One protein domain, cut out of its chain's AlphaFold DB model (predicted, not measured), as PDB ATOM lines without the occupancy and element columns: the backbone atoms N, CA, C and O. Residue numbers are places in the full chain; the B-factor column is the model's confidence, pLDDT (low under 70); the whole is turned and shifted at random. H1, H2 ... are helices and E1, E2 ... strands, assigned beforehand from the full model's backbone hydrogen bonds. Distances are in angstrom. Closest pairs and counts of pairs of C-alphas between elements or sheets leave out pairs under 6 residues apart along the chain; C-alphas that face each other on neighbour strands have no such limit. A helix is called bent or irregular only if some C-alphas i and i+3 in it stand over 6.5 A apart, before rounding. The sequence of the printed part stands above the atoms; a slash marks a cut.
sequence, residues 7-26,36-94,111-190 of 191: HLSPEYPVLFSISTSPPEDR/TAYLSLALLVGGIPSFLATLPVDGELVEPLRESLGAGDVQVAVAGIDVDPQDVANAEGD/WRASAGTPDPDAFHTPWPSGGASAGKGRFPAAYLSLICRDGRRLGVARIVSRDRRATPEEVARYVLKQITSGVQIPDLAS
ATOM      1  N   HIS A   7     198.801 181.516 226.910       87.81
ATOM      2  CA  HIS A   7     198.592 182.163 228.196       87.81
ATOM      3  C   HIS A   7     197.748 181.256 229.079       87.81
ATOM      4  O   HIS A   7     196.744 180.710 228.621       87.81
ATOM      5  N   LEU A   8     198.157 181.100 230.334       90.94
ATOM      6  CA  LEU A   8     197.479 180.265 231.318       90.94
ATOM      7  C   LEU A   8     196.912 181.136 232.431       90.94
ATOM      8  O   LEU A   8     197.533 182.111 232.857       90.94
ATOM      9  N   SER A   9     195.738 180.759 232.908       90.06
ATOM     10  CA  SER A   9     195.136 181.319 234.116       90.06
ATOM     11  C   SER A   9     195.499 180.505 235.369       90.06
ATOM     12  O   SER A   9     196.052 179.403 235.260       90.06
ATOM     13  N   PRO A  10     195.179 181.028 236.568       90.69
ATOM     14  CA  PRO A  10     195.031 180.204 237.763       90.69
ATOM     15  C   PRO A  10     194.025 179.060 237.565       90.69
ATOM     16  O   PRO A  10     193.276 179.027 236.591       90.69
ATOM     17  N   GLU A  11     194.007 178.133 238.515       92.50
ATOM     18  CA  GLU A  11     192.976 177.099 238.589       92.50
ATOM     19  C   GLU A  11     191.642 177.706 239.047       92.50
ATOM     20  O   GLU A  11     191.605 178.562 239.937       92.50
ATOM     21  N   TYR A  12     190.550 177.264 238.425       91.06
ATOM     22  CA  TYR A  12     189.189 177.663 238.754       91.06
ATOM     23  C   TYR A  12     188.310 176.442 239.001       91.06
ATOM     24  O   TYR A  12     188.375 175.480 238.227       91.06
ATOM     25  N   PRO A  13     187.410 176.505 239.993       93.19
ATOM     26  CA  PRO A  13     186.364 175.511 240.124       93.19
ATOM     27  C   PRO A  13     185.475 175.493 238.880       93.19
ATOM     28  O   PRO A  13     185.118 176.541 238.328       93.19
ATOM     29  N   VAL A  14     185.088 174.292 238.460       92.38
ATOM     30  CA  VAL A  14     184.195 174.073 237.323       92.38
ATOM     31  C   VAL A  14     182.948 173.327 237.779       92.38
ATOM     32  O   VAL A  14     183.022 172.339 238.506       92.38
ATOM     33  N   LEU A  15     181.786 173.799 237.347       92.75
ATOM     34  CA  LEU A  15     180.550 173.028 237.389       92.75
ATOM     35  C   LEU A  15     180.324 172.446 236.004       92.75
ATOM     36  O   LEU A  15     180.516 173.136 235.003       92.75
ATOM     37  N   PHE A  16     179.895 171.195 235.939       92.69
ATOM     38  CA  PHE A  16     179.597 170.567 234.667       92.69
ATOM     39  C   PHE A  16     178.376 169.661 234.757       92.69
ATOM     40  O   PHE A  16     178.056 169.112 235.810       92.69
ATOM     41  N   SER A  17     177.686 169.521 233.633       91.56
ATOM     42  CA  SER A  17     176.574 168.595 233.455       91.56
ATOM     43  C   SER A  17     176.662 167.978 232.070       91.56
ATOM     44  O   SER A  17     177.092 168.642 231.127       91.56
ATOM     45  N   ILE A  18     176.266 166.715 231.946       89.81
ATOM     46  CA  ILE A  18     176.276 165.984 230.681       89.81
ATOM     47  C   ILE A  18     174.851 165.519 230.397       89.81
ATOM     48  O   ILE A  18     174.235 164.869 231.242       89.81
ATOM     49  N   SER A  19     174.347 165.856 229.214       86.31
ATOM     50  CA  SER A  19     173.033 165.453 228.711       86.31
ATOM     51  C   SER A  19     173.196 164.621 227.447       86.31
ATOM     52  O   SER A  19     174.034 164.930 226.609       86.31
ATOM     53  N   THR A  20     172.384 163.584 227.273       80.69
ATOM     54  CA  THR A  20     172.288 162.830 226.010       80.69
ATOM     55  C   THR A  20     171.251 163.421 225.057       80.69
ATOM     56  O   THR A  20     171.135 162.984 223.920       80.69
ATOM     57  N   SER A  21     170.480 164.404 225.523       72.88
ATOM     58  CA  SER A  21     169.496 165.129 224.723       72.88
ATOM     59  C   SER A  21     170.034 166.517 224.369       72.88
ATOM     60  O   SER A  21     170.638 167.159 225.244       72.88
ATOM     61  N   PRO A  22     169.828 166.989 223.126       66.00
ATOM     62  CA  PRO A  22     170.196 168.344 222.744       66.00
ATOM     63  C   PRO A  22     169.466 169.366 223.625       66.00
ATOM     64  O   PRO A  22     168.331 169.122 224.041       66.00
ATOM     65  N   PRO A  23     170.096 170.510 223.938       64.06
ATOM     66  CA  PRO A  23     169.413 171.586 224.641       64.06
ATOM     67  C   PRO A  23     168.284 172.148 223.762       64.06
ATOM     68  O   PRO A  23     168.546 172.618 222.659       64.06
ATOM     69  N   GLU A  24     167.047 172.132 224.271       62.03
ATOM     70  CA  GLU A  24     165.827 172.537 223.542       62.03
ATOM     71  C   GLU A  24     165.859 174.000 223.038       62.03
ATOM     72  O   GLU A  24     165.164 174.341 222.086       62.03
ATOM     73  N   ASP A  25     166.708 174.852 223.630       54.91
ATOM     74  CA  ASP A  25     166.721 176.309 223.415       54.91
ATOM     75  C   ASP A  25     167.727 176.827 222.375       54.91
ATOM     76  O   ASP A  25     167.704 178.008 222.018       54.91
ATOM     77  N   ARG A  26     168.647 175.996 221.876       51.78
ATOM     78  CA  ARG A  26     169.583 176.416 220.822       51.78
ATOM     79  C   ARG A  26     169.226 175.647 219.575       51.78
ATOM     80  O   ARG A  26     169.401 174.438 219.579       51.78
ATOM     81  N   THR A  36     176.108 161.004 220.309       80.50
ATOM     82  CA  THR A  36     176.554 162.350 220.738       80.50
ATOM     83  C   THR A  36     175.960 162.736 222.097       80.50
ATOM     84  O   THR A  36     174.752 162.622 222.307       80.50
ATOM     85  N   ALA A  37     176.784 163.248 223.010       86.19
ATOM     86  CA  ALA A  37     176.352 163.864 224.263       86.19
ATOM     87  C   ALA A  37     176.681 165.366 224.287       86.19
ATOM     88  O   ALA A  37     177.444 165.876 223.474       86.19
ATOM     89  N   TYR A  38     176.102 166.093 225.236       84.31
ATOM     90  CA  TYR A  38     176.243 167.535 225.388       84.31
ATOM     91  C   TYR A  38     176.809 167.855 226.764       84.31
ATOM     92  O   TYR A  38     176.154 167.642 227.786       84.31
ATOM     93  N   LEU A  39     178.023 168.395 226.786       86.06
ATOM     94  CA  LEU A  39     178.712 168.848 227.983       86.06
ATOM     95  C   LEU A  39     178.423 170.334 228.204       86.06
ATOM     96  O   LEU A  39     178.857 171.183 227.429       86.06
ATOM     97  N   SER A  40     177.702 170.649 229.275       88.88
ATOM     98  CA  SER A  40     177.521 172.014 229.767       88.88
ATOM     99  C   SER A  40     178.541 172.312 230.858       88.88
ATOM    100  O   SER A  40     178.713 171.510 231.772       88.88
ATOM    101  N   LEU A  41     179.201 173.463 230.771       88.19
ATOM    102  CA  LEU A  41     180.294 173.887 231.643       88.19
ATOM    103  C   LEU A  41     180.011 175.273 232.200       88.19
ATOM    104  O   LEU A  41     179.616 176.167 231.450       88.19
ATOM    105  N   ALA A  42     180.297 175.452 233.487       89.50
ATOM    106  CA  ALA A  42     180.343 176.745 234.137       89.50
ATOM    107  C   ALA A  42     181.657 176.931 234.901       89.50
ATOM    108  O   ALA A  42     181.941 176.181 235.833       89.50
ATOM    109  N   LEU A  43     182.447 177.938 234.534       89.50
ATOM    110  CA  LEU A  43     183.673 178.280 235.258       89.50
ATOM    111  C   LEU A  43     183.357 179.272 236.382       89.50
ATOM    112  O   LEU A  43     182.698 180.289 236.137       89.50
ATOM    113  N   LEU A  44     183.826 178.997 237.600       89.75
ATOM    114  CA  LEU A  44     183.585 179.840 238.768       89.75
ATOM    115  C   LEU A  44     184.782 180.756 239.035       89.75
ATOM    116  O   LEU A  44     185.824 180.318 239.518       89.75
ATOM    117  N   VAL A  45     184.611 182.056 238.795       87.12
ATOM    118  CA  VAL A  45     185.602 183.081 239.151       87.12
ATOM    119  C   VAL A  45     185.104 183.785 240.407       87.12
ATOM    120  O   VAL A  45     184.016 184.354 240.422       87.12
ATOM    121  N   GLY A  46     185.848 183.665 241.511       85.12
ATOM    122  CA  GLY A  46     185.402 184.179 242.814       85.12
ATOM    123  C   GLY A  46     184.111 183.528 243.335       85.12
ATOM    124  O   GLY A  46     183.375 184.155 244.090       85.12
ATOM    125  N   GLY A  47     183.809 182.294 242.909       84.38
ATOM    126  CA  GLY A  47     182.576 181.576 243.260       84.38
ATOM    127  C   GLY A  47     181.357 181.924 242.397       84.38
ATOM    128  O   GLY A  47     180.285 181.368 242.625       84.38
ATOM    129  N   ILE A  48     181.505 182.803 241.400       84.94
ATOM    130  CA  ILE A  48     180.416 183.236 240.517       84.94
ATOM    131  C   ILE A  48     180.574 182.580 239.134       84.94
ATOM    132  O   ILE A  48     181.655 182.687 238.542       84.94
ATOM    133  N   PRO A  49     179.520 181.941 238.580       82.88
ATOM    134  CA  PRO A  49     179.514 181.436 237.208       82.88
ATOM    135  C   PRO A  49     179.780 182.555 236.198       82.88
ATOM    136  O   PRO A  49     178.924 183.392 235.921       82.88
ATOM    137  N   SER A  50     180.995 182.568 235.662       78.12
ATOM    138  CA  SER A  50     181.506 183.656 234.822       78.12
ATOM    139  C   SER A  50     181.726 183.240 233.376       78.12
ATOM    140  O   SER A  50     181.962 184.068 232.514       78.12
ATOM    141  N   PHE A  51     181.661 181.951 233.084       78.19
ATOM    142  CA  PHE A  51     181.843 181.409 231.747       78.19
ATOM    143  C   PHE A  51     180.865 180.269 231.600       78.19
ATOM    144  O   PHE A  51     180.858 179.395 232.458       78.19
ATOM    145  N   LEU A  52     180.064 180.281 230.539       80.62
ATOM    146  CA  LEU A  52     179.096 179.236 230.244       80.62
ATOM    147  C   LEU A  52     179.334 178.732 228.829       80.62
ATOM    148  O   LEU A  52     179.340 179.517 227.879       80.62
ATOM    149  N   ALA A  53     179.513 177.426 228.691       80.50
ATOM    150  CA  ALA A  53     179.656 176.781 227.398       80.50
ATOM    151  C   ALA A  53     178.846 175.494 227.362       80.50
ATOM    152  O   ALA A  53     178.745 174.789 228.361       80.50
ATOM    153  N   THR A  54     178.295 175.187 226.194       81.50
ATOM    154  CA  THR A  54     177.721 173.874 225.906       81.50
ATOM    155  C   THR A  54     178.425 173.367 224.672       81.50
ATOM    156  O   THR A  54     178.552 174.116 223.705       81.50
ATOM    157  N   LEU A  55     178.920 172.141 224.732       80.00
ATOM    158  CA  LEU A  55     179.774 171.551 223.716       80.00
ATOM    159  C   LEU A  55     179.243 170.155 223.388       80.00
ATOM    160  O   LEU A  55     178.962 169.400 224.324       80.00
ATOM    161  N   PRO A  56     179.097 169.790 222.106       78.38
ATOM    162  CA  PRO A  56     178.904 168.399 221.743       78.38
ATOM    163  C   PRO A  56     180.185 167.627 222.074       78.38
ATOM    164  O   PRO A  56     181.294 168.117 221.863       78.38
ATOM    165  N   VAL A  57     180.028 166.432 222.616       81.50
ATOM    166  CA  VAL A  57     181.115 165.507 222.924       81.50
ATOM    167  C   VAL A  57     180.723 164.123 222.436       81.50
ATOM    168  O   VAL A  57     179.550 163.748 222.484       81.50
ATOM    169  N   ASP A  58     181.707 163.367 221.966       84.00
ATOM    170  CA  ASP A  58     181.501 161.960 221.644       84.00
ATOM    171  C   ASP A  58     181.085 161.200 222.916       84.00
ATOM    172  O   ASP A  58     181.654 161.406 223.995       84.00
ATOM    173  N   GLY A  59     180.077 160.338 222.800       83.12
ATOM    174  CA  GLY A  59     179.585 159.481 223.868       83.12
ATOM    175  C   GLY A  59     180.682 158.609 224.474       83.12
ATOM    176  O   GLY A  59     180.684 158.404 225.688       83.12
ATOM    177  N   GLU A  60     181.663 158.173 223.678       85.94
ATOM    178  CA  GLU A  60     182.817 157.405 224.170       85.94
ATOM    179  C   GLU A  60     183.713 158.221 225.121       85.94
ATOM    180  O   GLU A  60     184.402 157.666 225.981       85.94
ATOM    181  N   LEU A  61     183.678 159.551 225.012       85.44
ATOM    182  CA  LEU A  61     184.502 160.468 225.799       85.44
ATOM    183  C   LEU A  61     183.803 160.984 227.060       85.44
ATOM    184  O   LEU A  61     184.450 161.621 227.893       85.44
ATOM    185  N   VAL A  62     182.514 160.682 227.247       87.44
ATOM    186  CA  VAL A  62     181.703 161.168 228.376       87.44
ATOM    187  C   VAL A  62     182.283 160.767 229.729       87.44
ATOM    188  O   VAL A  62     182.490 161.632 230.582       87.44
ATOM    189  N   GLU A  63     182.553 159.479 229.941       90.00
ATOM    190  CA  GLU A  63     183.064 158.998 231.231       90.00
ATOM    191  C   GLU A  63     184.489 159.499 231.519       90.00
ATOM    192  O   GLU A  63     184.700 160.077 232.588       90.00
ATOM    193  N   PRO A  64     185.446 159.432 230.571       89.25
ATOM    194  CA  PRO A  64     186.757 160.045 230.770       89.25
ATOM    195  C   PRO A  64     186.693 161.548 231.082       89.25
ATOM    196  O   PRO A  64     187.455 162.040 231.918       89.25
ATOM    197  N   LEU A  65     185.789 162.294 230.439       87.19
ATOM    198  CA  LEU A  65     185.587 163.720 230.707       87.19
ATOM    199  C   LEU A  65     185.016 163.966 232.100       87.19
ATOM    200  O   LEU A  65     185.494 164.853 232.806       87.19
ATOM    201  N   ARG A  66     184.020 163.174 232.506       90.38
ATOM    202  CA  ARG A  66     183.425 163.251 233.842       90.38
ATOM    203  C   ARG A  66     184.469 162.995 234.926       90.38
ATOM    204  O   ARG A  66     184.504 163.741 235.900       90.38
ATOM    205  N   GLU A  67     185.328 161.995 234.752       90.50
ATOM    206  CA  GLU A  67     186.434 161.730 235.678       90.50
ATOM    207  C   GLU A  67     187.426 162.899 235.725       90.50
ATOM    208  O   GLU A  67     187.784 163.365 236.806       90.50
ATOM    209  N   SER A  68     187.820 163.420 234.560       89.44
ATOM    210  CA  SER A  68     188.813 164.500 234.451       89.44
ATOM    211  C   SER A  68     188.322 165.810 235.075       89.44
ATOM    212  O   SER A  68     189.065 166.465 235.803       89.44
ATOM    213  N   LEU A  69     187.064 166.182 234.814       90.44
ATOM    214  CA  LEU A  69     186.422 167.374 235.376       90.44
ATOM    215  C   LEU A  69     186.051 167.183 236.855       90.44
ATOM    216  O   LEU A  69     186.034 168.143 237.616       90.44
ATOM    217  N   GLY A  70     185.774 165.947 237.277       91.00
ATOM    218  CA  GLY A  70     185.515 165.601 238.675       91.00
ATOM    219  C   GLY A  70     186.772 165.552 239.552       91.00
ATOM    220  O   GLY A  70     186.660 165.599 240.776       91.00
ATOM    221  N   ALA A  71     187.967 165.474 238.955       90.25
ATOM    222  CA  ALA A  71     189.239 165.390 239.678       90.25
ATOM    223  C   ALA A  71     189.677 166.715 240.336       90.25
ATOM    224  O   ALA A  71     190.589 166.717 241.175       90.25
ATOM    225  N   GLY A  72     189.054 167.838 239.970       89.81
ATOM    226  CA  GLY A  72     189.259 169.126 240.622       89.81
ATOM    227  C   GLY A  72     189.157 170.315 239.677       89.81
ATOM    228  O   GLY A  72     188.543 170.249 238.615       89.81
ATOM    229  N   ASP A  73     189.774 171.407 240.109       93.44
ATOM    230  CA  ASP A  73     189.775 172.678 239.400       93.44
ATOM    231  C   ASP A  73     190.504 172.577 238.047       93.44
ATOM    232  O   ASP A  73     191.375 171.728 237.832       93.44
ATOM    233  N   VAL A  74     190.136 173.464 237.123       92.56
ATOM    234  CA  VAL A  74     190.663 173.502 235.752       92.56
ATOM    235  C   VAL A  74     191.390 174.814 235.493       92.56
ATOM    236  O   VAL A  74     191.021 175.859 236.026       92.56
ATOM    237  N   GLN A  75     192.392 174.796 234.618       92.31
ATOM    238  CA  GLN A  75     193.028 176.022 234.133       92.31
ATOM    239  C   GLN A  75     192.464 176.408 232.771       92.31
ATOM    240  O   GLN A  75     192.325 175.573 231.885       92.31
ATOM    241  N   VAL A  76     192.207 177.692 232.552       90.44
ATOM    242  CA  VAL A  76     191.936 178.213 231.207       90.44
ATOM    243  C   VAL A  76     193.252 178.492 230.500       90.44
ATOM    244  O   VAL A  76     194.115 179.188 231.046       90.44
ATOM    245  N   ALA A  77     193.369 177.995 229.274       90.38
ATOM    246  CA  ALA A  77     194.474 178.253 228.375       90.38
ATOM    247  C   ALA A  77     193.988 178.946 227.101       90.38
ATOM    248  O   ALA A  77     193.056 178.486 226.440       90.38
ATOM    249  N   VAL A  78     194.650 180.041 226.737       89.25
ATOM    250  CA  VAL A  78     194.307 180.843 225.560       89.25
ATOM    251  C   VAL A  78     195.543 181.006 224.691       89.25
ATOM    252  O   VAL A  78     196.579 181.450 225.183       89.25
ATOM    253  N   ALA A  79     195.455 180.688 223.401       88.50
ATOM    254  CA  ALA A  79     196.520 181.014 222.452       88.50
ATOM    255  C   ALA A  79     196.006 181.829 221.276       88.50
ATOM    256  O   ALA A  79     194.894 181.624 220.789       88.50
ATOM    257  N   GLY A  80     196.865 182.730 220.807       86.62
ATOM    258  CA  GLY A  80     196.632 183.487 219.589       86.62
ATOM    259  C   GLY A  80     196.790 182.599 218.360       86.62
ATOM    260  O   GLY A  80     197.819 181.937 218.195       86.62
ATOM    261  N   ILE A  81     195.783 182.617 217.492       83.56
ATOM    262  CA  ILE A  81     195.788 181.949 216.192       83.56
ATOM    263  C   ILE A  81     195.336 182.908 215.087       83.56
ATOM    264  O   ILE A  81     194.614 183.870 215.336       83.56
ATOM    265  N   ASP A  82     195.734 182.618 213.855       82.81
ATOM    266  CA  ASP A  82     195.130 183.218 212.669       82.81
ATOM    267  C   ASP A  82     194.086 182.251 212.112       82.81
ATOM    268  O   ASP A  82     194.379 181.064 211.951       82.81
ATOM    269  N   VAL A  83     192.893 182.752 211.798       78.06
ATOM    270  CA  VAL A  83     191.820 181.959 211.179       78.06
ATOM    271  C   VAL A  83     191.551 182.423 209.756       78.06
ATOM    272  O   VAL A  83     191.687 183.612 209.442       78.06
ATOM    273  N   ASP A  84     191.179 181.485 208.889       77.81
ATOM    274  CA  ASP A  84     190.775 181.810 207.526       77.81
ATOM    275  C   ASP A  84     189.348 182.399 207.521       77.81
ATOM    276  O   ASP A  84     188.490 181.913 208.261       77.81
ATOM    277  N   PRO A  85     189.051 183.434 206.713       68.62
ATOM    278  CA  PRO A  85     187.691 183.930 206.504       68.62
ATOM    279  C   PRO A  85     186.651 182.839 206.221       68.62
ATOM    280  O   PRO A  85     185.512 182.974 206.663       68.62
ATOM    281  N   GLN A  86     187.021 181.771 205.504       65.44
ATOM    282  CA  GLN A  86     186.095 180.668 205.220       65.44
ATOM    283  C   GLN A  86     185.688 179.914 206.494       65.44
ATOM    284  O   GLN A  86     184.523 179.554 206.650       65.44
ATOM    285  N   ASP A  87     186.606 179.760 207.451       62.22
ATOM    286  CA  ASP A  87     186.320 179.132 208.745       62.22
ATOM    287  C   ASP A  87     185.409 179.993 209.625       62.22
ATOM    288  O   ASP A  87     184.753 179.471 210.531       62.22
ATOM    289  N   VAL A  88     185.409 181.310 209.402       61.50
ATOM    290  CA  VAL A  88     184.524 182.257 210.090       61.50
ATOM    291  C   VAL A  88     183.121 182.181 209.494       61.50
ATOM    292  O   VAL A  88     182.171 182.020 210.250       61.50
ATOM    293  N   ALA A  89     182.995 182.208 208.163       58.72
ATOM    294  CA  ALA A  89     181.708 182.123 207.469       58.72
ATOM    295  C   ALA A  89     180.966 180.806 207.761       58.72
ATOM    296  O   ALA A  89     179.779 180.815 208.063       58.72
ATOM    297  N   ASN A  90     181.679 179.675 207.780       51.19
ATOM    298  CA  ASN A  90     181.079 178.374 208.096       51.19
ATOM    299  C   ASN A  90     180.569 178.278 209.546       51.19
ATOM    300  O   ASN A  90     179.666 177.494 209.830       51.19
ATOM    301  N   ALA A  91     181.132 179.061 210.471       51.19
ATOM    302  CA  ALA A  91     180.679 179.111 211.860       51.19
ATOM    303  C   ALA A  91     179.437 179.999 212.061       51.19
ATOM    304  O   ALA A  91     178.855 179.986 213.146       51.19
ATOM    305  N   GLU A  92     179.036 180.777 211.052       50.31
ATOM    306  CA  GLU A  92     177.885 181.685 211.116       50.31
ATOM    307  C   GLU A  92     176.559 181.000 210.737       50.31
ATOM    308  O   GLU A  92     175.498 181.584 210.957       50.31
ATOM    309  N   GLY A  93     176.596 179.747 210.257       39.12
ATOM    310  CA  GLY A  93     175.436 179.100 209.641       39.12
ATOM    311  C   GLY A  93     175.075 179.783 208.319       39.12
ATOM    312  O   GLY A  93     175.502 180.901 208.055       39.12
ATOM    313  N   ASP A  94     174.314 179.105 207.466       36.44
ATOM    314  CA  ASP A  94     173.890 179.567 206.134       36.44
ATOM    315  C   ASP A  94     172.889 180.753 206.226       36.44
ATOM    316  O   ASP A  94     171.717 180.664 205.868       36.44
ATOM    317  N   TRP A 111     184.517 192.731 218.398       50.81
ATOM    318  CA  TRP A 111     184.853 191.319 218.643       50.81
ATOM    319  C   TRP A 111     183.653 190.399 218.379       50.81
ATOM    320  O   TRP A 111     182.508 190.819 218.519       50.81
ATOM    321  N   ARG A 112     183.895 189.145 217.962       55.16
ATOM    322  CA  ARG A 112     182.839 188.127 217.803       55.16
ATOM    323  C   ARG A 112     183.338 186.753 218.258       55.16
ATOM    324  O   ARG A 112     184.357 186.266 217.768       55.16
ATOM    325  N   ALA A 113     182.614 186.089 219.159       48.00
ATOM    326  CA  ALA A 113     182.878 184.682 219.459       48.00
ATOM    327  C   ALA A 113     182.195 183.790 218.416       48.00
ATOM    328  O   ALA A 113     181.015 183.965 218.124       48.00
ATOM    329  N   SER A 114     182.933 182.817 217.882       50.06
ATOM    330  CA  SER A 114     182.353 181.656 217.210       50.06
ATOM    331  C   SER A 114     182.591 180.447 218.109       50.06
ATOM    332  O   SER A 114     183.727 180.051 218.379       50.06
ATOM    333  N   ALA A 115     181.511 179.855 218.613       43.19
ATOM    334  CA  ALA A 115     181.586 178.509 219.156       43.19
ATOM    335  C   ALA A 115     181.720 177.566 217.955       43.19
ATOM    336  O   ALA A 115     180.729 177.088 217.417       43.19
ATOM    337  N   GLY A 116     182.947 177.390 217.456       41.44
ATOM    338  CA  GLY A 116     183.219 176.292 216.538       41.44
ATOM    339  C   GLY A 116     182.896 174.981 217.247       41.44
ATOM    340  O   GLY A 116     183.092 174.885 218.461       41.44
ATOM    341  N   THR A 117     182.399 173.992 216.505       40.22
ATOM    342  CA  THR A 117     182.283 172.622 217.009       40.22
ATOM    343  C   THR A 117     183.628 172.254 217.644       40.22
ATOM    344  O   THR A 117     184.651 172.401 216.966       40.22
ATOM    345  N   PRO A 118     183.670 171.881 218.936       44.50
ATOM    346  CA  PRO A 118     184.885 171.362 219.536       44.50
ATOM    347  C   PRO A 118     185.375 170.245 218.633       44.50
ATOM    348  O   PRO A 118     184.621 169.319 218.343       44.50
ATOM    349  N   ASP A 119     186.597 170.377 218.137       46.16
ATOM    350  CA  ASP A 119     187.230 169.295 217.409       46.16
ATOM    351  C   ASP A 119     187.394 168.135 218.405       46.16
ATOM    352  O   ASP A 119     188.089 168.312 219.410       46.16
ATOM    353  N   PRO A 120     186.724 166.985 218.215       41.12
ATOM    354  CA  PRO A 120     186.891 165.843 219.102       41.12
ATOM    355  C   PRO A 120     188.330 165.307 219.054       41.12
ATOM    356  O   PRO A 120     188.763 164.666 219.999       41.12
ATOM    357  N   ASP A 121     189.139 165.640 218.046       40.44
ATOM    358  CA  ASP A 121     190.567 165.320 218.058       40.44
ATOM    359  C   ASP A 121     191.404 166.334 218.868       40.44
ATOM    360  O   ASP A 121     192.587 166.083 219.138       40.44
ATOM    361  N   ALA A 122     190.813 167.444 219.354       49.44
ATOM    362  CA  ALA A 122     191.451 168.425 220.254       49.44
ATOM    363  C   ALA A 122     191.912 167.823 221.591       49.44
ATOM    364  O   ALA A 122     192.757 168.413 222.271       49.44
ATOM    365  N   PHE A 123     191.409 166.637 221.955       45.12
ATOM    366  CA  PHE A 123     191.850 165.891 223.135       45.12
ATOM    367  C   PHE A 123     193.309 165.430 223.046       45.12
ATOM    368  O   PHE A 123     193.958 165.239 224.079       45.12
ATOM    369  N   HIS A 124     193.843 165.293 221.830       39.50
ATOM    370  CA  HIS A 124     195.200 164.808 221.584       39.50
ATOM    371  C   HIS A 124     196.007 165.668 220.610       39.50
ATOM    372  O   HIS A 124     197.217 165.459 220.481       39.50
ATOM    373  N   THR A 125     195.392 166.646 219.937       41.12
ATOM    374  CA  THR A 125     196.140 167.496 219.012       41.12
ATOM    375  C   THR A 125     197.042 168.477 219.771       41.12
ATOM    376  O   THR A 125     196.639 169.098 220.761       41.12
ATOM    377  N   PRO A 126     198.292 168.664 219.306       49.81
ATOM    378  CA  PRO A 126     199.090 169.819 219.690       49.81
ATOM    379  C   PRO A 126     198.280 171.098 219.458       49.81
ATOM    380  O   PRO A 126     197.397 171.112 218.601       49.81
ATOM    381  N   TRP A 127     198.610 172.183 220.175       53.50
ATOM    382  CA  TRP A 127     198.040 173.505 219.888       53.50
ATOM    383  C   TRP A 127     197.952 173.709 218.376       53.50
ATOM    384  O   TRP A 127     198.959 173.405 217.717       53.50
ATOM    385  N   PRO A 128     196.813 174.201 217.836       53.84
ATOM    386  CA  PRO A 128     196.702 174.501 216.419       53.84
ATOM    387  C   PRO A 128     197.920 175.331 216.051       53.84
ATOM    388  O   PRO A 128     198.104 176.463 216.506       53.84
ATOM    389  N   SER A 129     198.836 174.681 215.340       44.47
ATOM    390  CA  SER A 129     200.115 175.266 215.001       44.47
ATOM    391  C   SER A 129     199.746 176.255 213.930       44.47
ATOM    392  O   SER A 129     199.486 175.835 212.807       44.47
ATOM    393  N   GLY A 130     199.585 177.525 214.313       44.88
ATOM    394  CA  GLY A 130     199.193 178.601 213.418       44.88
ATOM    395  C   GLY A 130     200.123 178.587 212.219       44.88
ATOM    396  O   GLY A 130     201.232 179.118 212.265       44.88
ATOM    397  N   GLY A 131     199.714 177.894 211.159       39.69
ATOM    398  CA  GLY A 131     200.489 177.803 209.947       39.69
ATOM    399  C   GLY A 131     200.428 179.189 209.365       39.69
ATOM    400  O   GLY A 131     199.360 179.586 208.912       39.69
ATOM    401  N   ALA A 132     201.517 179.947 209.438       39.69
ATOM    402  CA  ALA A 132     201.652 181.252 208.812       39.69
ATOM    403  C   ALA A 132     201.605 181.086 207.283       39.69
ATOM    404  O   ALA A 132     202.628 181.134 206.608       39.69
ATOM    405  N   SER A 133     200.422 180.854 206.716       39.28
ATOM    406  CA  SER A 133     200.195 181.151 205.312       39.28
ATOM    407  C   SER A 133     200.038 182.659 205.234       39.28
ATOM    408  O   SER A 133     199.138 183.232 205.847       39.28
ATOM    409  N   ALA A 134     200.916 183.316 204.488       40.34
ATOM    410  CA  ALA A 134     200.808 184.727 204.138       40.34
ATOM    411  C   ALA A 134     199.642 184.974 203.149       40.34
ATOM    412  O   ALA A 134     199.781 185.692 202.161       40.34
ATOM    413  N   GLY A 135     198.496 184.330 203.382       43.34
ATOM    414  CA  GLY A 135     197.269 184.512 202.633       43.34
ATOM    415  C   GLY A 135     196.621 185.826 203.045       43.34
ATOM    416  O   GLY A 135     196.325 186.050 204.220       43.34
ATOM    417  N   LYS A 136     196.414 186.714 202.072       46.94
ATOM    418  CA  LYS A 136     195.597 187.921 202.238       46.94
ATOM    419  C   LYS A 136     194.222 187.521 202.789       46.94
ATOM    420  O   LYS A 136     193.474 186.863 202.080       46.94
ATOM    421  N   GLY A 137     193.886 187.954 204.004       58.09
ATOM    422  CA  GLY A 137     192.515 187.859 204.527       58.09
ATOM    423  C   GLY A 137     192.340 187.220 205.903       58.09
ATOM    424  O   GLY A 137     191.216 187.197 206.382       58.09
ATOM    425  N   ARG A 138     193.400 186.740 206.556       75.25
ATOM    426  CA  ARG A 138     193.286 186.100 207.875       75.25
ATOM    427  C   ARG A 138     192.786 187.044 208.963       75.25
ATOM    428  O   ARG A 138     193.162 188.217 208.986       75.25
ATOM    429  N   PHE A 139     191.966 186.507 209.863       80.75
ATOM    430  CA  PHE A 139     191.507 187.224 211.043       80.75
ATOM    431  C   PHE A 139     192.299 186.790 212.278       80.75
ATOM    432  O   PHE A 139     192.501 185.589 212.485       80.75
ATOM    433  N   PRO A 140     192.721 187.746 213.117       84.62
ATOM    434  CA  PRO A 140     193.356 187.433 214.380       84.62
ATOM    435  C   PRO A 140     192.304 186.874 215.339       84.62
ATOM    436  O   PRO A 140     191.213 187.429 215.494       84.62
ATOM    437  N   ALA A 141     192.620 185.758 215.980       85.38
ATOM    438  CA  ALA A 141     191.706 185.056 216.861       85.38
ATOM    439  C   ALA A 141     192.421 184.490 218.091       85.38
ATOM    440  O   ALA A 141     193.647 184.394 218.157       85.38
ATOM    441  N   ALA A 142     191.626 184.106 219.080       86.00
ATOM    442  CA  ALA A 142     192.056 183.405 220.273       86.00
ATOM    443  C   ALA A 142     191.347 182.054 220.349       86.00
ATOM    444  O   ALA A 142     190.118 181.982 220.283       86.00
ATOM    445  N   TYR A 143     192.123 180.987 220.503       86.25
ATOM    446  CA  TYR A 143     191.607 179.658 220.797       86.25
ATOM    447  C   TYR A 143     191.637 179.425 222.302       86.25
ATOM    448  O   TYR A 143     192.689 179.567 222.930       86.25
ATOM    449  N   LEU A 144     190.485 179.077 222.864       87.12
ATOM    450  CA  LEU A 144     190.296 178.858 224.286       87.12
ATOM    451  C   LEU A 144     190.101 177.376 224.568       87.12
ATOM    452  O   LEU A 144     189.219 176.733 223.997       87.12
ATOM    453  N   SER A 145     190.889 176.866 225.508       89.12
ATOM    454  CA  SER A 145     190.751 175.516 226.041       89.12
ATOM    455  C   SER A 145     190.750 175.504 227.566       89.12
ATOM    456  O   SER A 145     191.290 176.406 228.208       89.12
ATOM    457  N   LEU A 146     190.140 174.473 228.143       89.81
ATOM    458  CA  LEU A 146     190.286 174.119 229.551       89.81
ATOM    459  C   LEU A 146     191.321 173.009 229.672       89.81
ATOM    460  O   LEU A 146     191.313 172.075 228.875       89.81
ATOM    461  N   ILE A 147     192.197 173.114 230.661       91.75
ATOM    462  CA  ILE A 147     193.172 172.096 231.029       91.75
ATOM    463  C   ILE A 147     192.699 171.471 232.338       91.75
ATOM    464  O   ILE A 147     192.638 172.147 233.366       91.75
ATOM    465  N   CYS A 148     192.354 170.188 232.282       90.88
ATOM    466  CA  CYS A 148     192.009 169.385 233.446       90.88
ATOM    467  C   CYS A 148     193.266 169.034 234.250       90.88
ATOM    468  O   CYS A 148     194.388 169.053 233.737       90.88
ATOM    469  N   ARG A 149     193.077 168.644 235.511       89.44
ATOM    470  CA  ARG A 149     194.169 168.278 236.425       89.44
ATOM    471  C   ARG A 149     195.036 167.116 235.928       89.44
ATOM    472  O   ARG A 149     196.221 167.046 236.245       89.44
ATOM    473  N   ASP A 150     194.453 166.207 235.159       85.69
ATOM    474  CA  ASP A 150     195.152 165.078 234.544       85.69
ATOM    475  C   ASP A 150     195.914 165.460 233.258       85.69
ATOM    476  O   ASP A 150     196.526 164.608 232.615       85.69
ATOM    477  N   GLY A 151     195.906 166.745 232.892       86.25
ATOM    478  CA  GLY A 151     196.580 167.295 231.723       86.25
ATOM    479  C   GLY A 151     195.749 167.256 230.441       86.25
ATOM    480  O   GLY A 151     196.213 167.781 229.423       86.25
ATOM    481  N   ARG A 152     194.536 166.681 230.463       85.69
ATOM    482  CA  ARG A 152     193.646 166.691 229.294       85.69
ATOM    483  C   ARG A 152     193.206 168.100 228.951       85.69
ATOM    484  O   ARG A 152     193.056 168.956 229.822       85.69
ATOM    485  N   ARG A 153     192.979 168.327 227.659       85.56
ATOM    486  CA  ARG A 153     192.557 169.619 227.126       85.56
ATOM    487  C   ARG A 153     191.200 169.503 226.466       85.56
ATOM    488  O   ARG A 153     190.972 168.584 225.690       85.56
ATOM    489  N   LEU A 154     190.338 170.465 226.754       83.62
ATOM    490  CA  LEU A 154     189.027 170.598 226.145       83.62
ATOM    491  C   LEU A 154     188.965 171.927 225.400       83.62
ATOM    492  O   LEU A 154     189.010 172.982 226.028       83.62
ATOM    493  N   GLY A 155     188.868 171.888 224.073       83.56
ATOM    494  CA  GLY A 155     188.594 173.078 223.271       83.56
ATOM    495  C   GLY A 155     187.179 173.577 223.527       83.56
ATOM    496  O   GLY A 155     186.239 172.793 223.446       83.56
ATOM    497  N   VAL A 156     187.011 174.861 223.846       81.19
ATOM    498  CA  VAL A 156     185.683 175.391 224.195       81.19
ATOM    499  C   VAL A 156     185.194 176.467 223.245       81.19
ATOM    500  O   VAL A 156     184.012 176.511 222.920       81.19
ATOM    501  N   ALA A 157     186.073 177.372 222.824       80.25
ATOM    502  CA  ALA A 157     185.652 178.492 221.999       80.25
ATOM    503  C   ALA A 157     186.785 179.021 221.131       80.25
ATOM    504  O   ALA A 157     187.968 178.930 221.471       80.25
ATOM    505  N   ARG A 158     186.387 179.659 220.030       82.06
ATOM    506  CA  ARG A 158     187.271 180.420 219.160       82.06
ATOM    507  C   ARG A 158     186.742 181.844 219.037       82.06
ATOM    508  O   ARG A 158     185.653 182.087 218.527       82.06
ATOM    509  N   ILE A 159     187.507 182.809 219.525       82.31
ATOM    510  CA  ILE A 159     187.096 184.213 219.553       82.31
ATOM    511  C   ILE A 159     187.837 184.945 218.450       82.31
ATOM    512  O   ILE A 159     189.061 185.018 218.477       82.31
ATOM    513  N   VAL A 160     187.101 185.465 217.474       83.06
ATOM    514  CA  VAL A 160     187.654 186.128 216.294       83.06
ATOM    515  C   VAL A 160     187.539 187.636 216.480       83.06
ATOM    516  O   VAL A 160     186.485 188.165 216.834       83.06
ATOM    517  N   SER A 161     188.635 188.350 216.245       81.81
ATOM    518  CA  SER A 161     188.626 189.807 216.242       81.81
ATOM    519  C   SER A 161     188.231 190.337 214.870       81.81
ATOM    520  O   SER A 161     188.738 189.884 213.840       81.81
ATOM    521  N   ARG A 162     187.343 191.337 214.852       73.56
ATOM    522  CA  ARG A 162     187.027 192.094 213.633       73.56
ATOM    523  C   ARG A 162     188.054 193.192 213.374       73.56
ATOM    524  O   ARG A 162     188.180 193.645 212.234       73.56
ATOM    525  N   ASP A 163     188.816 193.584 214.394       78.50
ATOM    526  CA  ASP A 163     189.966 194.457 214.215       78.50
ATOM    527  C   ASP A 163     191.127 193.675 213.594       78.50
ATOM    528  O   ASP A 163     191.952 193.061 214.268       78.50
ATOM    529  N   ARG A 164     191.219 193.745 212.266       74.69
ATOM    530  CA  ARG A 164     192.308 193.134 211.490       74.69
ATOM    531  C   ARG A 164     193.691 193.718 211.805       74.69
ATOM    532  O   ARG A 164     194.679 193.223 211.268       74.69
ATOM    533  N   ARG A 165     193.775 194.795 212.596       80.25
ATOM    534  CA  ARG A 165     195.044 195.369 213.064       80.25
ATOM    535  C   ARG A 165     195.533 194.719 214.353       80.25
ATOM    536  O   ARG A 165     196.725 194.822 214.631       80.25
ATOM    537  N   ALA A 166     194.651 194.066 215.112       82.56
ATOM    538  CA  ALA A 166     195.046 193.322 216.296       82.56
ATOM    539  C   ALA A 166     195.937 192.138 215.905       82.56
ATOM    540  O   ALA A 166     195.745 191.482 214.884       82.56
ATOM    541  N   THR A 167     196.923 191.830 216.731       87.06
ATOM    542  CA  THR A 167     197.689 190.590 216.606       87.06
ATOM    543  C   THR A 167     196.957 189.458 217.329       87.06
ATOM    544  O   THR A 167     196.328 189.708 218.359       87.06
ATOM    545  N   PRO A 168     197.072 188.194 216.884       86.44
ATOM    546  CA  PRO A 168     196.482 187.058 217.599       86.44
ATOM    547  C   PRO A 168     196.859 187.006 219.089       86.44
ATOM    548  O   PRO A 168     196.057 186.643 219.944       86.44
ATOM    549  N   GLU A 169     198.079 187.431 219.415       87.12
ATOM    550  CA  GLU A 169     198.588 187.528 220.786       87.12
ATOM    551  C   GLU A 169     197.881 188.611 221.619       87.12
ATOM    552  O   GLU A 169     197.679 188.455 222.824       87.12
ATOM    553  N   GLU A 170     197.503 189.735 221.008       86.50
ATOM    554  CA  GLU A 170     196.674 190.755 221.661       86.50
ATOM    555  C   GLU A 170     195.267 190.231 221.923       86.50
ATOM    556  O   GLU A 170     194.761 190.417 223.030       86.50
ATOM    557  N   VAL A 171     194.681 189.502 220.964       85.19
ATOM    558  CA  VAL A 171     193.371 188.860 221.145       85.19
ATOM    559  C   VAL A 171     193.423 187.850 222.293       85.19
ATOM    560  O   VAL A 171     192.579 187.888 223.184       85.19
ATOM    561  N   ALA A 172     194.447 186.995 222.336       87.44
ATOM    562  CA  ALA A 172     194.607 185.994 223.388       87.44
ATOM    563  C   ALA A 172     194.748 186.615 224.786       87.44
ATOM    564  O   ALA A 172     194.058 186.204 225.722       87.44
ATOM    565  N   ARG A 173     195.595 187.645 224.928       88.31
ATOM    566  CA  ARG A 173     195.759 188.372 226.198       88.31
ATOM    567  C   ARG A 173     194.476 189.077 226.624       88.31
ATOM    568  O   ARG A 173     194.152 189.077 227.810       88.31
ATOM    569  N   TYR A 174     193.756 189.667 225.673       87.25
ATOM    570  CA  TYR A 174     192.480 190.319 225.940       87.25
ATOM    571  C   TYR A 174     191.443 189.317 226.456       87.25
ATOM    572  O   TYR A 174     190.889 189.521 227.533       87.25
ATOM    573  N   VAL A 175     191.245 188.202 225.749       86.50
ATOM    574  CA  VAL A 175     190.305 187.142 226.140       86.50
ATOM    575  C   VAL A 175     190.627 186.601 227.530       86.50
ATOM    576  O   VAL A 175     189.740 186.529 228.378       86.50
ATOM    577  N   LEU A 176     191.897 186.281 227.798       88.56
ATOM    578  CA  LEU A 176     192.293 185.786 229.114       88.56
ATOM    579  C   LEU A 176     191.994 186.810 230.217       88.56
ATOM    580  O   LEU A 176     191.427 186.450 231.247       88.56
ATOM    581  N   LYS A 177     192.326 188.089 229.992       87.56
ATOM    582  CA  LYS A 177     192.046 189.173 230.944       87.56
ATOM    583  C   LYS A 177     190.554 189.256 231.273       87.56
ATOM    584  O   LYS A 177     190.191 189.403 232.440       87.56
ATOM    585  N   GLN A 178     189.696 189.151 230.267       85.50
ATOM    586  CA  GLN A 178     188.250 189.236 230.449       85.50
ATOM    587  C   GLN A 178     187.703 188.060 231.264       85.50
ATOM    588  O   GLN A 178     186.966 188.271 232.225       85.50
ATOM    589  N   ILE A 179     188.171 186.843 230.983       83.38
ATOM    590  CA  ILE A 179     187.801 185.647 231.753       83.38
ATOM    591  C   ILE A 179     188.241 185.778 233.209       83.38
ATOM    592  O   ILE A 179     187.447 185.550 234.114       83.38
ATOM    593  N   THR A 180     189.480 186.218 233.453       84.19
ATOM    594  CA  THR A 180     189.979 186.439 234.823       84.19
ATOM    595  C   THR A 180     189.218 187.543 235.564       84.19
ATOM    596  O   THR A 180     189.254 187.594 236.789       84.19
ATOM    597  N   SER A 181     188.518 188.414 234.831       82.69
ATOM    598  CA  SER A 181     187.677 189.481 235.384       82.69
ATOM    599  C   SER A 181     186.223 189.041 235.603       82.69
ATOM    600  O   SER A 181     185.421 189.837 236.081       82.69
ATOM    601  N   GLY A 182     185.877 187.795 235.263       76.50
ATOM    602  CA  GLY A 182     184.532 187.247 235.425       76.50
ATOM    603  C   GLY A 182     183.556 187.580 234.287       76.50
ATOM    604  O   GLY A 182     182.350 187.430 234.461       76.50
ATOM    605  N   VAL A 183     184.048 188.051 233.136       76.31
ATOM    606  CA  VAL A 183     183.200 188.411 231.985       76.31
ATOM    607  C   VAL A 183     182.822 187.165 231.184       76.31
ATOM    608  O   VAL A 183     183.692 186.352 230.852       76.31
ATOM    609  N   GLN A 184     181.537 187.035 230.838       68.62
ATOM    610  CA  GLN A 184     181.038 185.880 230.098       68.62
ATOM    611  C   GLN A 184     181.445 185.928 228.622       68.62
ATOM    612  O   GLN A 184     181.505 186.980 227.995       68.62
ATOM    613  N   ILE A 185     181.707 184.765 228.019       61.12
ATOM    614  CA  ILE A 185     182.044 184.674 226.586       61.12
ATOM    615  C   ILE A 185     180.937 185.173 225.648       61.12
ATOM    616  O   ILE A 185     181.281 185.815 224.654       61.12
ATOM    617  N   PRO A 186     179.637 184.942 225.919       54.09
ATOM    618  CA  PRO A 186     178.566 185.593 225.169       54.09
ATOM    619  C   PRO A 186     178.687 187.122 225.193       54.09
ATOM    620  O   PRO A 186     178.486 187.768 224.163       54.09
ATOM    621  N   ASP A 187     179.110 187.689 226.327       51.25
ATOM    622  CA  ASP A 187     179.359 189.126 226.457       51.25
ATOM    623  C   ASP A 187     180.606 189.535 225.667       51.25
ATOM    624  O   ASP A 187     180.598 190.565 225.009       51.25
ATOM    625  N   LEU A 188     181.644 188.694 225.606       51.34
ATOM    626  CA  LEU A 188     182.809 188.929 224.737       51.34
ATOM    627  C   LEU A 188     182.484 188.887 223.239       51.34
ATOM    628  O   LEU A 188     183.264 189.395 222.434       51.34
ATOM    629  N   ALA A 189     181.361 188.277 222.863       44.81
ATOM    630  CA  ALA A 189     180.842 188.276 221.501       44.81
ATOM    631  C   ALA A 189     179.910 189.463 221.203       44.81
ATOM    632  O   ALA A 189     179.608 189.697 220.032       44.81
ATOM    633  N   SER A 190     179.442 190.156 222.245       31.56
ATOM    634  CA  SER A 190     178.410 191.200 222.176       31.56
ATOM    635  C   SER A 190     178.911 192.595 222.593       31.56
ATOM    636  O   SER A 190     178.197 193.567 222.362       31.56
TER     637      SER A 190
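What this domain is: This is residues 7 to 26, 36 to 94 and 111 to 190 of the 191 residues of an uncharacterized protein of Gemmatimonadales bacterium (UniProt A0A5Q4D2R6). Two strongly twisted sheets stand partly face to face as a sandwich, their strands crossed nearly at right angles: a larger one of five strands, E1, E5, E7, E8 and E6, and a smaller one of three, E2, E3 and E4. H4 packs on one face of the larger sheet, chiefly over E5 and E7, H1 runs along one face of the smaller, and residues 124 to 138 make a long loop with no named element. The 159 printed residues include five named helices and eight named strands, in the order E1 E2 E3 E4 H1 E5 H2 E6 H3 E7 E8 H4 H5. The class is mixed, helices and strands, and both sheets, ordered E1 E5 E7 E8 E6 and E2 E3 E4, are antiparallel. The whole is compact, with a radius of gyration of the C-alphas of 15.3 A and spans of 43 by 33 by 31 A.

How they stand to each other: E1, residues 7 to 12, is an edge strand of the larger sheet and runs on at 84 degrees, across a break of 1 residue, into E2, residues 14 to 19, in the smaller. E2 and E3, residues 36 to 45, are antiparallel neighbours, with N 15 and O 42 at 2.8 A. E3 and E4, residues 48 to 58, form a hairpin, with N 39 and O 55 at 2.8 A. H1, residues 59 to 70, lies over E3 at a height over the sheet of 8.6 A and runs along the strands, at 10 degrees to E3 on the local plane; with that sheet it makes two layers, a helix on one face. E5, residues 74 to 83, is the antiparallel neighbour of E1, with N 9 and O 76 at 2.9 A. H2, residues 85 to 92, is on the larger sheet, and its closest C-alphas to E6, residues 111 to 114, are those of Ala 91 and Ser 114, 6.2 A apart. H3, residues 120 to 123, only grazes the larger sheet. E7, residues 139 to 147, is the antiparallel neighbour of E5, with N 77 and O 145 at 2.8 A, and forms a hairpin with E8, residues 153 to 161, where N 144 and O 157 are at 2.9 A. E8 and E6 are antiparallel neighbours, with N 114 and O 158 at 2.9 A. E6, H3 and E7 make a split strand-helix-strand unit, two strands running the same way with E8 between them, and its crossover is right-handed. In the sandwich, two sheets face to face, the facing parts are 9.8 A centre to centre and the strands cross at 89 degrees; the C-alphas of Ala 53 and Val 156 are the closest of E4 and E8, 7.0 A. H4, residues 168 to 180, and H2 are on opposite faces of the larger sheet, three layers in all; the C-alphas of Gly 80 and Pro 168, 4.1 A apart, are the closest of E5 and H4. H5, residues 185 to 188, lies on the same face as H4, and the two only just touch, with 3 pairs of C-alphas within 8 A, the closest those of Ile 179 and Ile 185, 7.8 A. In H4 every O i to N i+4 pair is within hydrogen-bond range, in H1 6 of 8 and in H2 3 of 4, while H3 and H5 are too short for such a pair.

Where its parts are: E1 begins at C-alpha 7, (198.592, 182.163, 228.196). E3 is 29.2 A long, E4 28.5 A with a bend of 54 degrees at residue 51, and E5 26.0 A with a bend of 56 degrees at residue 80. E7 is 25.1 A long, and E8, 23.3 A, bends by 53 degrees at residue 156. H1 is 17.1 A long and irregular, with C-alphas 60 and 63 at 7.2 A. H4 is 18.4 A long, from (196.482, 187.058, 217.599) at C-alpha 168, and H5 ends at C-alpha 188, (182.809, 188.929, 224.737).

The domain as a whole: The C-alphas farthest apart, those of Ala 71 and Lys 136, are 44.2 A apart. Residues 27 to 35 and 95 to 110 are not printed; the gaps are 15.7 A from C-alpha 26 to 36 and 20.4 A from C-alpha 94 to 111. Of the links printed whole, H3 to E7 is long. The mean pLDDT of the printed part is 74.6, with residues 22 to 26, 85 to 94, 111 to 137 and 184 to 190 under 70.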